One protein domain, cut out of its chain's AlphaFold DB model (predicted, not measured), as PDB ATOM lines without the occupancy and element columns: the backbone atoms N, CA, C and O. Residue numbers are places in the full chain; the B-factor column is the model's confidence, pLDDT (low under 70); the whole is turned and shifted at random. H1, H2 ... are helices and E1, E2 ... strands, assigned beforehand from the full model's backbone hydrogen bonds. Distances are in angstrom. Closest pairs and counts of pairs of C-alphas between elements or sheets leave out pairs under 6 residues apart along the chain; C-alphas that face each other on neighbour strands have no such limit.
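AT A GLANCE: This is residues 88 to 197 of the 369 residues of an uncharacterized protein of Cryptosporidium andersoni (UniProt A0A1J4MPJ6). H2 and H3 form a long helical hairpin; beyond its open end, H1 has the small antiparallel strand hairpin E1 E2 beside it, then H4. The 110-residue printed part is mostly helix, in order H1-H2-H3-E1-E2-H4. It is extended: radius of gyration of the C-alphas 22.5 A, spans 73 by 29 by 19 A.

HOW THE PARTS SIT: In the hairpin of E1, residues 177 to 179, and E2, 186 to 188, N 178 and O 187 are within hydrogen-bond range, 2.8 A. H1, residues 88 to 108, comes closest to E1 at C-alphas 105 and 177, 6.0 A. H2, residues 111 to 138, and H3, 141 to 169, touch, opposite ways at a shallow tilt of 16 degrees, closest at C-alphas 132 and 144, 5.2 A. Every helix O i to N i+4 pair is within range.

IN THESE COORDINATES: H1 measures 29.8 A from C-alpha 88 at (-6.430, 2.866, 30.078), H2 40.5 A, H3 41.1 A. H4, residues 193 to 197, ends at (-22.570, -11.453, 14.911).

THE WHOLE: The printed part has no cut; pLDDT is under 70 at residues 107 to 114 and 166 to 175.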
ATOM      1  N   GLN A  88      -6.687   3.895  29.073       93.88
ATOM      2  CA  GLN A  88      -6.430   2.866  30.078       93.88
ATOM      3  C   GLN A  88      -7.507   2.900  31.172       93.88
ATOM      4  O   GLN A  88      -8.023   1.846  31.536       93.88
ATOM      5  N   GLY A  89      -7.913   4.091  31.627       94.12
ATOM      6  CA  GLY A  89      -9.020   4.260  32.572       94.12
ATOM      7  C   GLY A  89     -10.324   3.640  32.066       94.12
ATOM      8  O   GLY A  89     -10.938   2.835  32.768       94.12
ATOM      9  N   MET A  90     -10.703   3.911  30.811       92.94
ATOM     10  CA  MET A  90     -11.899   3.315  30.196       92.94
ATOM     11  C   MET A  90     -11.802   1.785  30.070       92.94
ATOM     12  O   MET A  90     -12.793   1.072  30.269       92.94
ATOM     13  N   VAL A  91     -10.618   1.258  29.744       95.50
ATOM     14  CA  VAL A  91     -10.366  -0.191  29.683       95.50
ATOM     15  C   VAL A  91     -10.491  -0.821  31.068       95.50
ATOM     16  O   VAL A  91     -11.126  -1.868  31.208       95.50
ATOM     17  N   ASP A  92      -9.945  -0.183  32.099       96.00
ATOM     18  CA  ASP A  92      -9.979  -0.679  33.472       96.00
ATOM     19  C   ASP A  92     -11.398  -0.661  34.050       96.00
ATOM     20  O   ASP A  92     -11.809  -1.615  34.713       96.00
ATOM     21  N   GLU A  93     -12.192   0.369  33.758       95.12
ATOM     22  CA  GLU A  93     -13.619   0.411  34.097       95.12
ATOM     23  C   GLU A  93     -14.402  -0.722  33.427       95.12
ATOM     24  O   GLU A  93     -15.211  -1.397  34.078       95.12
ATOM     25  N   CYS A  94     -14.125  -0.982  32.147       94.88
ATOM     26  CA  CYS A  94     -14.727  -2.089  31.412       94.88
ATOM     27  C   CYS A  94     -14.319  -3.441  32.018       94.88
ATOM     28  O   CYS A  94     -15.179  -4.271  32.308       94.88
ATOM     29  N   ASN A  95     -13.037  -3.637  32.339       95.62
ATOM     30  CA  ASN A  95     -12.540  -4.848  32.998       95.62
ATOM     31  C   ASN A  95     -13.183  -5.058  34.380       95.62
ATOM     32  O   ASN A  95     -13.627  -6.163  34.688       95.62
ATOM     33  N   LYS A  96     -13.326  -4.001  35.191       95.94
ATOM     34  CA  LYS A  96     -14.059  -4.049  36.473       95.94
ATOM     35  C   LYS A  96     -15.535  -4.395  36.285       95.94
ATOM     36  O   LYS A  96     -16.167  -4.963  37.174       95.94
ATOM     37  N   LYS A  97     -16.138  -4.005  35.164       94.56
ATOM     38  CA  LYS A  97     -17.513  -4.387  34.828       94.56
ATOM     39  C   LYS A  97     -17.591  -5.859  34.421       94.56
ATOM     40  O   LYS A  97     -18.495  -6.544  34.883       94.56
ATOM     41  N   ILE A  98     -16.625  -6.361  33.651       94.94
ATOM     42  CA  ILE A  98     -16.526  -7.780  33.274       94.94
ATOM     43  C   ILE A  98     -16.385  -8.657  34.517       94.94
ATOM     44  O   ILE A  98     -17.126  -9.625  34.653       94.94
ATOM     45  N   THR A  99     -15.500  -8.310  35.456       94.62
ATOM     46  CA  THR A  99     -15.314  -9.100  36.685       94.62
ATOM     47  C   THR A  99     -16.583  -9.140  37.533       94.62
ATOM     48  O   THR A  99     -17.012 -10.222  37.929       94.62
ATOM     49  N   ARG A 100     -17.249  -7.996  37.740       92.06
ATOM     50  CA  ARG A 100     -18.549  -7.935  38.435       92.06
ATOM     51  C   ARG A 100     -19.619  -8.764  37.733       92.06
ATOM     52  O   ARG A 100     -20.345  -9.512  38.382       92.06
ATOM     53  N   ASN A 101     -19.702  -8.660  36.410       91.19
ATOM     54  CA  ASN A 101     -20.671  -9.415  35.626       91.19
ATOM     55  C   ASN A 101     -20.366 -10.917  35.631       91.19
ATOM     56  O   ASN A 101     -21.300 -11.707  35.623       91.19
ATOM     57  N   ARG A 102     -19.093 -11.319  35.714       89.00
ATOM     58  CA  ARG A 102     -18.683 -12.723  35.849       89.00
ATOM     59  C   ARG A 102     -19.154 -13.307  37.174       89.00
ATOM     60  O   ARG A 102     -19.724 -14.390  37.181       89.00
ATOM     61  N   VAL A 103     -18.984 -12.565  38.269       87.38
ATOM     62  CA  VAL A 103     -19.508 -12.956  39.588       87.38
ATOM     63  C   VAL A 103     -21.034 -13.051  39.549       87.38
ATOM     64  O   VAL A 103     -21.595 -14.041  40.001       87.38
ATOM     65  N   ARG A 104     -21.716 -12.073  38.938       83.19
ATOM     66  CA  ARG A 104     -23.180 -12.104  38.786       83.19
ATOM     67  C   ARG A 104     -23.661 -13.301  37.962       83.19
ATOM     68  O   ARG A 104     -24.623 -13.938  38.367       83.19
ATOM     69  N   ALA A 105     -22.984 -13.610  36.858       82.00
ATOM     70  CA  ALA A 105     -23.282 -14.759  36.004       82.00
ATOM     71  C   ALA A 105     -23.078 -16.097  36.735       82.00
ATOM     72  O   ALA A 105     -23.887 -17.010  36.598       82.00
ATOM     73  N   GLN A 106     -22.024 -16.206  37.549       75.56
ATOM     74  CA  GLN A 106     -21.775 -17.388  38.381       75.56
ATOM     75  C   GLN A 106     -22.830 -17.556  39.477       75.56
ATOM     76  O   GLN A 106     -23.295 -18.668  39.698       75.56
ATOM     77  N   LEU A 107     -23.233 -16.459  40.127       69.81
ATOM     78  CA  LEU A 107     -24.284 -16.469  41.145       69.81
ATOM     79  C   LEU A 107     -25.654 -16.813  40.552       69.81
ATOM     80  O   LEU A 107     -26.393 -17.571  41.161       69.81
ATOM     81  N   SER A 108     -25.987 -16.309  39.358       65.25
ATOM     82  CA  SER A 108     -27.228 -16.695  38.669       65.25
ATOM     83  C   SER A 108     -27.195 -18.123  38.121       65.25
ATOM     84  O   SER A 108     -28.241 -18.687  37.838       65.25
ATOM     85  N   GLY A 109     -26.001 -18.693  37.941       58.56
ATOM     86  CA  GLY A 109     -25.781 -20.062  37.484       58.56
ATOM     87  C   GLY A 109     -25.423 -21.038  38.610       58.56
ATOM     88  O   GLY A 109     -24.778 -22.047  38.315       58.56
ATOM     89  N   SER A 110     -25.805 -20.757  39.868       55.62
ATOM     90  CA  SER A 110     -25.444 -21.496  41.100       55.62
ATOM     91  C   SER A 110     -25.807 -22.985  41.136       55.62
ATOM     92  O   SER A 110     -25.502 -23.649  42.122       55.62
ATOM     93  N   SER A 111     -26.321 -23.538  40.037       58.62
ATOM     94  CA  SER A 111     -26.403 -24.975  39.760       58.62
ATOM     95  C   SER A 111     -25.193 -25.775  40.254       58.62
ATOM     96  O   SER A 111     -25.383 -26.801  40.878       58.62
ATOM     97  N   LYS A 112     -23.946 -25.304  40.083       59.97
ATOM     98  CA  LYS A 112     -22.758 -26.094  40.473       59.97
ATOM     99  C   LYS A 112     -22.596 -26.311  41.982       59.97
ATOM    100  O   LYS A 112     -22.171 -27.387  42.383       59.97
ATOM    101  N   LEU A 113     -22.875 -25.302  42.811       62.69
ATOM    102  CA  LEU A 113     -22.769 -25.444  44.272       62.69
ATOM    103  C   LEU A 113     -23.935 -26.271  44.818       62.69
ATOM    104  O   LEU A 113     -23.749 -27.101  45.703       62.69
ATOM    105  N   GLU A 114     -25.120 -26.073  44.247       66.06
ATOM    106  CA  GLU A 114     -26.298 -26.886  44.535       66.06
ATOM    107  C   GLU A 114     -26.080 -28.347  44.107       66.06
ATOM    108  O   GLU A 114     -26.386 -29.252  44.876       66.06
ATOM    109  N   ASP A 115     -25.460 -28.595  42.950       70.12
ATOM    110  CA  ASP A 115     -25.135 -29.935  42.446       70.12
ATOM    111  C   ASP A 115     -24.111 -30.651  43.342       70.12
ATOM    112  O   ASP A 115     -24.270 -31.835  43.630       70.12
ATOM    113  N   GLU A 116     -23.070 -29.961  43.818       78.19
ATOM    114  CA  GLU A 116     -22.110 -30.555  44.759       78.19
ATOM    115  C   GLU A 116     -22.738 -30.832  46.135       78.19
ATOM    116  O   GLU A 116     -22.464 -31.878  46.731       78.19
ATOM    117  N   ASN A 117     -23.641 -29.967  46.606       82.56
ATOM    118  CA  ASN A 117     -24.409 -30.213  47.828       82.56
ATOM    119  C   ASN A 117     -25.346 -31.420  47.676       82.56
ATOM    120  O   ASN A 117     -25.361 -32.282  48.553       82.56
ATOM    121  N   ILE A 118     -26.065 -31.543  46.555       85.38
ATOM    122  CA  ILE A 118     -26.923 -32.704  46.263       85.38
ATOM    123  C   ILE A 118     -26.083 -33.990  46.243       85.38
ATOM    124  O   ILE A 118     -26.432 -34.956  46.918       85.38
ATOM    125  N   LYS A 119     -24.925 -33.988  45.568       87.50
ATOM    126  CA  LYS A 119     -23.998 -35.137  45.559       87.50
ATOM    127  C   LYS A 119     -23.425 -35.466  46.937       87.50
ATOM    128  O   LYS A 119     -23.061 -36.613  47.190       87.50
ATOM    129  N   SER A 120     -23.230 -34.477  47.807       90.44
ATOM    130  CA  SER A 120     -22.780 -34.710  49.185       90.44
ATOM    131  C   SER A 120     -23.861 -35.418  49.996       90.44
ATOM    132  O   SER A 120     -23.578 -36.435  50.624       90.44
ATOM    133  N   VAL A 121     -25.100 -34.924  49.921       89.56
ATOM    134  CA  VAL A 121     -26.253 -35.524  50.606       89.56
ATOM    135  C   VAL A 121     -26.528 -36.938  50.081       89.56
ATOM    136  O   VAL A 121     -26.784 -37.838  50.870       89.56
ATOM    137  N   ASP A 122     -26.375 -37.185  48.776       90.44
ATOM    138  CA  ASP A 122     -26.516 -38.528  48.188       90.44
ATOM    139  C   ASP A 122     -25.469 -39.528  48.694       90.44
ATOM    140  O   ASP A 122     -25.778 -40.698  48.939       90.44
ATOM    141  N   ARG A 123     -24.226 -39.073  48.894       92.75
ATOM    142  CA  ARG A 123     -23.171 -39.900  49.494       92.75
ATOM    143  C   ARG A 123     -23.500 -40.255  50.942       92.75
ATOM    144  O   ARG A 123     -23.316 -41.405  51.332       92.75
ATOM    145  N   GLU A 124     -24.008 -39.298  51.712       92.19
ATOM    146  CA  GLU A 124     -24.413 -39.507  53.107       92.19
ATOM    147  C   GLU A 124     -25.607 -40.465  53.216       92.19
ATOM    148  O   GLU A 124     -25.566 -41.412  53.999       92.19
ATOM    149  N   ILE A 125     -26.617 -40.301  52.355       92.44
ATOM    150  CA  ILE A 125     -27.763 -41.214  52.224       92.44
ATOM    151  C   ILE A 125     -27.290 -42.646  51.962       92.44
ATOM    152  O   ILE A 125     -27.719 -43.568  52.648       92.44
ATOM    153  N   THR A 126     -26.373 -42.832  51.007       92.81
ATOM    154  CA  THR A 126     -25.846 -44.163  50.658       92.81
ATOM    155  C   THR A 126     -25.125 -44.814  51.843       92.81
ATOM    156  O   THR A 126     -25.220 -46.023  52.047       92.81
ATOM    157  N   LEU A 127     -24.417 -44.017  52.646       93.69
ATOM    158  CA  LEU A 127     -23.665 -44.499  53.801       93.69
ATOM    159  C   LEU A 127     -24.600 -44.910  54.948       93.69
ATOM    160  O   LEU A 127     -24.448 -46.002  55.488       93.69
ATOM    161  N   ILE A 128     -25.621 -44.100  55.248       92.25
ATOM    162  CA  ILE A 128     -26.642 -44.436  56.252       92.25
ATOM    163  C   ILE A 128     -27.487 -45.637  55.813       92.25
ATOM    164  O   ILE A 128     -27.808 -46.482  56.641       92.25
ATOM    165  N   MET A 129     -27.817 -45.760  54.523       91.94
ATOM    166  CA  MET A 129     -28.518 -46.941  54.004       91.94
ATOM    167  C   MET A 129     -27.730 -48.225  54.269       91.94
ATOM    168  O   MET A 129     -28.306 -49.203  54.737       91.94
ATOM    169  N   LYS A 130     -26.411 -48.198  54.056       94.12
ATOM    170  CA  LYS A 130     -25.544 -49.339  54.357       94.12
ATOM    171  C   LYS A 130     -25.494 -49.655  55.858       94.12
ATOM    172  O   LYS A 130     -25.573 -50.816  56.237       94.12
ATOM    173  N   GLU A 131     -25.425 -48.637  56.716       91.88
ATOM    174  CA  GLU A 131     -25.480 -48.833  58.174       91.88
ATOM    175  C   GLU A 131     -26.806 -49.465  58.632       91.88
ATOM    176  O   GLU A 131     -26.807 -50.300  59.535       91.88
ATOM    177  N   ILE A 132     -27.932 -49.098  58.009       91.69
ATOM    178  CA  ILE A 132     -29.245 -49.706  58.277       91.69
ATOM    179  C   ILE A 132     -29.247 -51.187  57.876       91.69
ATOM    180  O   ILE A 132     -29.756 -52.017  58.628       91.69
ATOM    181  N   GLU A 133     -28.667 -51.533  56.725       91.12
ATOM    182  CA  GLU A 133     -28.544 -52.926  56.273       91.12
ATOM    183  C   GLU A 133     -27.697 -53.767  57.243       91.12
ATOM    184  O   GLU A 133     -28.108 -54.867  57.621       91.12
ATOM    185  N   ASP A 134     -26.564 -53.234  57.711       92.44
ATOM    186  CA  ASP A 134     -25.673 -53.907  58.665       92.44
ATOM    187  C   ASP A 134     -26.338 -54.088  60.053       92.44
ATOM    188  O   ASP A 134     -26.258 -55.161  60.667       92.44
ATOM    189  N   LEU A 135     -27.048 -53.068  60.556       91.56
ATOM    190  CA  LEU A 135     -27.822 -53.149  61.807       91.56
ATOM    191  C   LEU A 135     -29.004 -54.126  61.689       91.56
ATOM    192  O   LEU A 135     -29.261 -54.905  62.608       91.56
ATOM    193  N   GLY A 136     -29.667 -54.163  60.532       90.81
ATOM    194  CA  GLY A 136     -30.696 -55.153  60.224       90.81
ATOM    195  C   GLY A 136     -30.150 -56.584  60.188       90.81
ATOM    196  O   GLY A 136     -30.776 -57.489  60.739       90.81
ATOM    197  N   ALA A 137     -28.961 -56.794  59.612       90.19
ATOM    198  CA  ALA A 137     -28.303 -58.102  59.558       90.19
ATOM    199  C   ALA A 137     -27.847 -58.602  60.940       90.19
ATOM    200  O   ALA A 137     -27.870 -59.805  61.204       90.19
ATOM    201  N   SER A 138     -27.451 -57.686  61.829       90.50
ATOM    202  CA  SER A 138     -27.070 -57.994  63.215       90.50
ATOM    203  C   SER A 138     -28.258 -58.159  64.176       90.50
ATOM    204  O   SER A 138     -28.064 -58.617  65.302       90.50
ATOM    205  N   GLY A 139     -29.484 -57.858  63.731       89.38
ATOM    206  CA  GLY A 139     -30.714 -58.034  64.509       89.38
ATOM    207  C   GLY A 139     -31.036 -56.896  65.485       89.38
ATOM    208  O   GLY A 139     -31.954 -57.047  66.292       89.38
ATOM    209  N   ASP A 140     -30.328 -55.763  65.421       89.38
ATOM    210  CA  ASP A 140     -30.630 -54.570  66.224       89.38
ATOM    211  C   ASP A 140     -31.722 -53.718  65.550       89.38
ATOM    212  O   ASP A 140     -31.468 -52.793  64.771       89.38
ATOM    213  N   ILE A 141     -32.975 -54.063  65.854       86.38
ATOM    214  CA  ILE A 141     -34.166 -53.421  65.283       86.38
ATOM    215  C   ILE A 141     -34.296 -51.967  65.768       86.38
ATOM    216  O   ILE A 141     -34.625 -51.078  64.978       86.38
ATOM    217  N   ASP A 142     -33.991 -51.707  67.041       88.31
ATOM    218  CA  ASP A 142     -34.121 -50.378  67.648       88.31
ATOM    219  C   ASP A 142     -33.064 -49.403  67.107       88.31
ATOM    220  O   ASP A 142     -33.366 -48.232  66.843       88.31
ATOM    221  N   GLY A 143     -31.828 -49.872  66.899       88.75
ATOM    222  CA  GLY A 143     -30.763 -49.099  66.256       88.75
ATOM    223  C   GLY A 143     -31.073 -48.774  64.791       88.75
ATOM    224  O   GLY A 143     -30.927 -47.624  64.363       88.75
ATOM    225  N   SER A 144     -31.573 -49.762  64.042       89.50
ATOM    226  CA  SER A 144     -31.990 -49.605  62.643       89.50
ATOM    227  C   SER A 144     -33.110 -48.566  62.482       89.50
ATOM    228  O   SER A 144     -33.048 -47.719  61.589       89.50
ATOM    229  N   LEU A 145     -34.114 -48.573  63.367       89.50
ATOM    230  CA  LEU A 145     -35.225 -47.611  63.330       89.50
ATOM    231  C   LEU A 145     -34.756 -46.161  63.521       89.50
ATOM    232  O   LEU A 145     -35.206 -45.276  62.794       89.50
ATOM    233  N   LYS A 146     -33.808 -45.911  64.433       92.12
ATOM    234  CA  LYS A 146     -33.237 -44.565  64.639       92.12
ATOM    235  C   LYS A 146     -32.486 -44.062  63.405       92.12
ATOM    236  O   LYS A 146     -32.662 -42.919  62.994       92.12
ATOM    237  N   LYS A 147     -31.681 -44.919  62.773       90.62
ATOM    238  CA  LYS A 147     -30.947 -44.565  61.544       90.62
ATOM    239  C   LYS A 147     -31.878 -44.351  60.348       90.62
ATOM    240  O   LYS A 147     -31.602 -43.509  59.494       90.62
ATOM    241  N   MET A 148     -33.011 -45.048  60.307       90.00
ATOM    242  CA  MET A 148     -34.059 -44.840  59.305       90.00
ATOM    243  C   MET A 148     -34.760 -43.475  59.454       90.00
ATOM    244  O   MET A 148     -35.113 -42.844  58.451       90.00
ATOM    245  N   GLU A 149     -34.916 -42.975  60.681       91.88
ATOM    246  CA  GLU A 149     -35.385 -41.606  60.936       91.88
ATOM    247  C   GLU A 149     -34.384 -40.560  60.401       91.88
ATOM    248  O   GLU A 149     -34.762 -39.607  59.716       91.88
ATOM    249  N   ASP A 150     -33.082 -40.774  60.605       89.56
ATOM    250  CA  ASP A 150     -32.044 -39.911  60.027       89.56
ATOM    251  C   ASP A 150     -32.038 -39.938  58.490       89.56
ATOM    252  O   ASP A 150     -31.935 -38.890  57.846       89.56
ATOM    253  N   LEU A 151     -32.226 -41.113  57.885       91.44
ATOM    254  CA  LEU A 151     -32.347 -41.269  56.434       91.44
ATOM    255  C   LEU A 151     -33.551 -40.493  55.875       91.44
ATOM    256  O   LEU A 151     -33.445 -39.823  54.844       91.44
ATOM    257  N   THR A 152     -34.704 -40.562  56.542       90.06
ATOM    258  CA  THR A 152     -35.898 -39.807  56.131       90.06
ATOM    259  C   THR A 152     -35.693 -38.302  56.286       90.06
ATOM    260  O   THR A 152     -36.092 -37.546  55.398       90.06
ATOM    261  N   ARG A 153     -34.983 -37.854  57.328       91.88
ATOM    262  CA  ARG A 153     -34.584 -36.449  57.501       91.88
ATOM    263  C   ARG A 153     -33.664 -35.957  56.377       91.88
ATOM    264  O   ARG A 153     -33.925 -34.890  55.819       91.88
ATOM    265  N   LEU A 154     -32.635 -36.720  56.003       90.25
ATOM    266  CA  LEU A 154     -31.739 -36.372  54.888       90.25
ATOM    267  C   LEU A 154     -32.468 -36.371  53.539       90.25
ATOM    268  O   LEU A 154     -32.286 -35.450  52.743       90.25
ATOM    269  N   ASN A 155     -33.363 -37.333  53.300       89.94
ATOM    270  CA  ASN A 155     -34.199 -37.352  52.097       89.94
ATOM    271  C   ASN A 155     -35.124 -36.129  52.016       89.94
ATOM    272  O   ASN A 155     -35.261 -35.530  50.950       89.94
ATOM    273  N   GLN A 156     -35.709 -35.696  53.134       90.81
ATOM    274  CA  GLN A 156     -36.485 -34.454  53.175       90.81
ATOM    275  C   GLN A 156     -35.619 -33.221  52.893       90.81
ATOM    276  O   GLN A 156     -36.073 -32.303  52.210       90.81
ATOM    277  N   GLN A 157     -34.380 -33.173  53.389       87.44
ATOM    278  CA  GLN A 157     -33.443 -32.091  53.065       87.44
ATOM    279  C   GLN A 157     -33.086 -32.083  51.576       87.44
ATOM    280  O   GLN A 157     -33.146 -31.026  50.948       87.44
ATOM    281  N   LYS A 158     -32.807 -33.251  50.987       88.06
ATOM    282  CA  LYS A 158     -32.570 -33.405  49.546       88.06
ATOM    283  C   LYS A 158     -33.759 -32.903  48.726       88.06
ATOM    284  O   LYS A 158     -33.570 -32.108  47.811       88.06
ATOM    285  N   LEU A 159     -34.979 -33.312  49.079       85.56
ATOM    286  CA  LEU A 159     -36.201 -32.875  48.399       85.56
ATOM    287  C   LEU A 159     -36.414 -31.363  48.507       85.56
ATOM    288  O   LEU A 159     -36.799 -30.746  47.524       85.56
ATOM    289  N   LYS A 160     -36.108 -30.748  49.655       85.50
ATOM    290  CA  LYS A 160     -36.160 -29.284  49.808       85.50
ATOM    291  C   LYS A 160     -35.160 -28.582  48.890       85.50
ATOM    292  O   LYS A 160     -35.539 -27.622  48.235       85.50
ATOM    293  N   ILE A 161     -33.921 -29.073  48.805       81.06
ATOM    294  CA  ILE A 161     -32.891 -28.508  47.916       81.06
ATOM    295  C   ILE A 161     -33.317 -28.637  46.444       81.06
ATOM    296  O   ILE A 161     -33.207 -27.680  45.679       81.06
ATOM    297  N   ILE A 162     -33.862 -29.793  46.051       80.12
ATOM    298  CA  ILE A 162     -34.366 -30.028  44.691       80.12
ATOM    299  C   ILE A 162     -35.580 -29.142  44.392       80.12
ATOM    300  O   ILE A 162     -35.606 -28.513  43.343       80.12
ATOM    301  N   ALA A 163     -36.533 -29.015  45.317       79.00
ATOM    302  CA  ALA A 163     -37.696 -28.148  45.149       79.00
ATOM    303  C   ALA A 163     -37.285 -26.676  45.011       79.00
ATOM    304  O   ALA A 163     -37.734 -26.004  44.090       79.00
ATOM    305  N   THR A 164     -36.350 -26.191  45.839       72.50
ATOM    306  CA  THR A 164     -35.812 -24.830  45.682       72.50
ATOM    307  C   THR A 164     -35.115 -24.644  44.337       72.50
ATOM    308  O   THR A 164     -35.249 -23.592  43.719       72.50
ATOM    309  N   ARG A 165     -34.419 -25.672  43.835       70.75
ATOM    310  CA  ARG A 165     -33.806 -25.655  42.505       70.75
ATOM    311  C   ARG A 165     -34.862 -25.624  41.402       70.75
ATOM    312  O   ARG A 165     -34.691 -24.877  40.448       70.75
ATOM    313  N   GLU A 166     -35.923 -26.417  41.498       65.81
ATOM    314  CA  GLU A 166     -37.003 -26.479  40.506       65.81
ATOM    315  C   GLU A 166     -37.838 -25.196  40.487       65.81
ATOM    316  O   GLU A 166     -38.155 -24.696  39.413       65.81
ATOM    317  N   GLU A 167     -38.130 -24.603  41.645       64.12
ATOM    318  CA  GLU A 167     -38.781 -23.293  41.750       64.12
ATOM    319  C   GLU A 167     -37.914 -22.185  41.131       64.12
ATOM    320  O   GLU A 167     -38.411 -21.345  40.379       64.12
ATOM    321  N   VAL A 168     -36.601 -22.215  41.379       61.03
ATOM    322  CA  VAL A 168     -35.631 -21.284  40.781       61.03
ATOM    323  C   VAL A 168     -35.444 -21.541  39.276       61.03
ATOM    324  O   VAL A 168     -35.284 -20.587  38.510       61.03
ATOM    325  N   ALA A 169     -35.506 -22.796  38.827       57.19
ATOM    326  CA  ALA A 169     -35.389 -23.187  37.420       57.19
ATOM    327  C   ALA A 169     -36.652 -22.853  36.608       57.19
ATOM    328  O   ALA A 169     -36.544 -22.423  35.460       57.19
ATOM    329  N   ASN A 170     -37.837 -22.985  37.211       58.31
ATOM    330  CA  ASN A 170     -39.126 -22.627  36.613       58.31
ATOM    331  C   ASN A 170     -39.389 -21.110  36.619       58.31
ATOM    332  O   ASN A 170     -40.365 -20.651  36.023       58.31
ATOM    333  N   GLY A 171     -38.499 -20.318  37.226       56.81
ATOM    334  CA  GLY A 171     -38.418 -18.864  37.098       56.81
ATOM    335  C   GLY A 171     -38.026 -18.411  35.684       56.81
ATOM    336  O   GLY A 171     -36.950 -17.862  35.476       56.81
ATOM    337  N   MET A 172     -38.922 -18.644  34.725       46.56
ATOM    338  CA  MET A 172     -39.047 -18.155  33.344       46.56
ATOM    339  C   MET A 172     -37.810 -18.137  32.414       46.56
ATOM    340  O   MET A 172     -37.968 -18.561  31.282       46.56
ATOM    341  N   TYR A 173     -36.605 -17.686  32.770       51.34
ATOM    342  CA  TYR A 173     -35.462 -17.660  31.834       51.34
ATOM    343  C   TYR A 173     -34.117 -17.598  32.569       51.34
ATOM    344  O   TYR A 173     -33.471 -16.549  32.615       51.34
ATOM    345  N   GLN A 174     -33.614 -18.729  33.068       59.66
ATOM    346  CA  GLN A 174     -32.172 -18.860  33.301       59.66
ATOM    347  C   GLN A 174     -31.461 -19.098  31.964       59.66
ATOM    348  O   GLN A 174     -30.907 -20.165  31.703       59.66
ATOM    349  N   GLN A 175     -31.482 -18.098  31.077       66.19
ATOM    350  CA  GLN A 175     -30.492 -18.074  30.007       66.19
ATOM    351  C   GLN A 175     -29.129 -18.060  30.695       66.19
ATOM    352  O   GLN A 175     -28.862 -17.190  31.525       66.19
ATOM    353  N   LYS A 176     -28.289 -19.062  30.421       75.38
ATOM    354  CA  LYS A 176     -26.908 -19.085  30.907       75.38
ATOM    355  C   LYS A 176     -26.184 -17.917  30.250       75.38
ATOM    356  O   LYS A 176     -25.744 -18.000  29.106       75.38
ATOM    357  N   LEU A 177     -26.181 -16.787  30.950       85.81
ATOM    358  CA  LEU A 177     -25.578 -15.554  30.482       85.81
ATOM    359  C   LEU A 177     -24.103 -15.557  30.862       85.81
ATOM    360  O   LEU A 177     -23.757 -15.732  32.029       85.81
ATOM    361  N   HIS A 178     -23.237 -15.273  29.902       86.81
ATOM    362  CA  HIS A 178     -21.831 -14.992  30.137       86.81
ATOM    363  C   HIS A 178     -21.517 -13.552  29.703       86.81
ATOM    364  O   HIS A 178     -22.089 -13.045  28.736       86.81
ATOM    365  N   PRO A 179     -20.652 -12.824  30.423       92.25
ATOM    366  CA  PRO A 179     -20.225 -11.503  29.983       92.25
ATOM    367  C   PRO A 179     -19.237 -11.602  28.813       92.25
ATOM    368  O   PRO A 179     -18.288 -12.380  28.862       92.25
ATOM    369  N   CYS A 180     -19.403 -10.749  27.805       93.94
ATOM    370  CA  CYS A 180     -18.414 -10.534  26.753       93.94
ATOM    371  C   CYS A 180     -17.123  -9.926  27.329       93.94
ATOM    372  O   CYS A 180     -17.165  -8.916  28.038       93.94
ATOM    373  N   GLU A 181     -15.968 -10.485  26.964       92.12
ATOM    374  CA  GLU A 181     -14.649 -10.063  27.461       92.12
ATOM    375  C   GLU A 181     -14.174  -8.706  26.909       92.12
ATOM    376  O   GLU A 181     -13.241  -8.101  27.439       92.12
ATOM    377  N   VAL A 182     -14.821  -8.189  25.860       93.88
ATOM    378  CA  VAL A 182     -14.438  -6.915  25.232       93.88
ATOM    379  C   VAL A 182     -15.267  -5.755  25.773       93.88
ATOM    380  O   VAL A 182     -14.692  -4.780  26.260       93.88
ATOM    381  N   CYS A 183     -16.599  -5.867  25.709       91.50
ATOM    382  CA  CYS A 183     -17.540  -4.772  25.987       91.50
ATOM    383  C   CYS A 183     -18.438  -4.985  27.221       91.50
ATOM    384  O   CYS A 183     -19.319  -4.167  27.493       91.50
ATOM    385  N   ALA A 184     -18.229  -6.067  27.979       92.50
ATOM    386  CA  ALA A 184     -18.928  -6.372  29.231       92.50
ATOM    387  C   ALA A 184     -20.455  -6.567  29.133       92.50
ATOM    388  O   ALA A 184     -21.121  -6.632  30.171       92.50
ATOM    389  N   ALA A 185     -21.037  -6.640  27.933       92.00
ATOM    390  CA  ALA A 185     -22.451  -6.975  27.762       92.00
ATOM    391  C   ALA A 185     -22.695  -8.467  28.046       92.00
ATOM    392  O   ALA A 185     -21.791  -9.279  27.867       92.00
ATOM    393  N   PHE A 186     -23.901  -8.825  28.489       90.50
ATOM    394  CA  PHE A 186     -24.285 -10.225  28.674       90.50
ATOM    395  C   PHE A 186     -24.674 -10.856  27.335       90.50
ATOM    396  O   PHE A 186     -25.431 -10.260  26.571       90.50
ATOM    397  N   LEU A 187     -24.162 -12.056  27.092       90.25
ATOM    398  CA  LEU A 187     -24.458 -12.918  25.955       90.25
ATOM    399  C   LEU A 187     -25.066 -14.216  26.482       90.25
ATOM    400  O   LEU A 187     -24.598 -14.732  27.496       90.25
ATOM    401  N   SER A 188     -26.100 -14.741  25.828       87.56
ATOM    402  CA  SER A 188     -26.635 -16.061  26.167       87.56
ATOM    403  C   SER A 188     -25.833 -17.139  25.446       87.56
ATOM    404  O   SER A 188     -25.541 -17.008  24.263       87.56
ATOM    405  N   GLU A 189     -25.504 -18.233  26.131       83.12
ATOM    406  CA  GLU A 189     -24.906 -19.422  25.493       83.12
ATOM    407  C   GLU A 189     -25.844 -20.085  24.470       83.12
ATOM    408  O   GLU A 189     -25.397 -20.837  23.615       83.12
ATOM    409  N   THR A 190     -27.148 -19.815  24.565       84.62
ATOM    410  CA  THR A 190     -28.182 -20.401  23.692       84.62
ATOM    411  C   THR A 190     -28.564 -19.493  22.522       84.62
ATOM    412  O   THR A 190     -29.523 -19.781  21.810       84.62
ATOM    413  N   ASP A 191     -27.853 -18.377  22.335       87.56
ATOM    414  CA  ASP A 191     -28.128 -17.456  21.237       87.56
ATOM    415  C   ASP A 191     -27.649 -18.007  19.885       87.56
ATOM    416  O   ASP A 191     -26.636 -18.694  19.790       87.56
ATOM    417  N   ASN A 192     -28.388 -17.666  18.826       90.81
ATOM    418  CA  ASN A 192     -28.021 -17.968  17.443       90.81
ATOM    419  C   ASN A 192     -26.807 -17.133  16.993       90.81
ATOM    420  O   ASN A 192     -26.682 -15.961  17.364       90.81
ATOM    421  N   ASP A 193     -25.993 -17.684  16.091       91.94
ATOM    422  CA  ASP A 193     -24.794 -17.040  15.541       91.94
ATOM    423  C   ASP A 193     -25.087 -15.673  14.917       91.94
ATOM    424  O   ASP A 193     -24.293 -14.746  15.056       91.94
ATOM    425  N   GLN A 194     -26.259 -15.493  14.295       92.12
ATOM    426  CA  GLN A 194     -26.657 -14.193  13.745       92.12
ATOM    427  C   GLN A 194     -26.709 -13.099  14.824       92.12
ATOM    428  O   GLN A 194     -26.233 -11.987  14.612       92.12
ATOM    429  N   ARG A 195     -27.237 -13.423  16.009       91.25
ATOM    430  CA  ARG A 195     -27.338 -12.478  17.127       91.25
ATOM    431  C   ARG A 195     -25.970 -12.194  17.745       91.25
ATOM    432  O   ARG A 195     -25.703 -11.065  18.158       91.25
ATOM    433  N   LEU A 196     -25.101 -13.204  17.803       91.00
ATOM    434  CA  LEU A 196     -23.711 -13.032  18.225       91.00
ATOM    435  C   LEU A 196     -22.945 -12.139  17.240       91.00
ATOM    436  O   LEU A 196     -22.225 -11.238  17.665       91.00
ATOM    437  N   ASN A 197     -23.161 -12.309  15.936       93.12
ATOM    438  CA  ASN A 197     -22.570 -11.453  14.911       93.12
ATOM    439  C   ASN A 197     -23.006  -9.998  15.071       93.12
ATOM    440  O   ASN A 197     -22.136  -9.136  15.126       93.12
TER     441      ASN A 197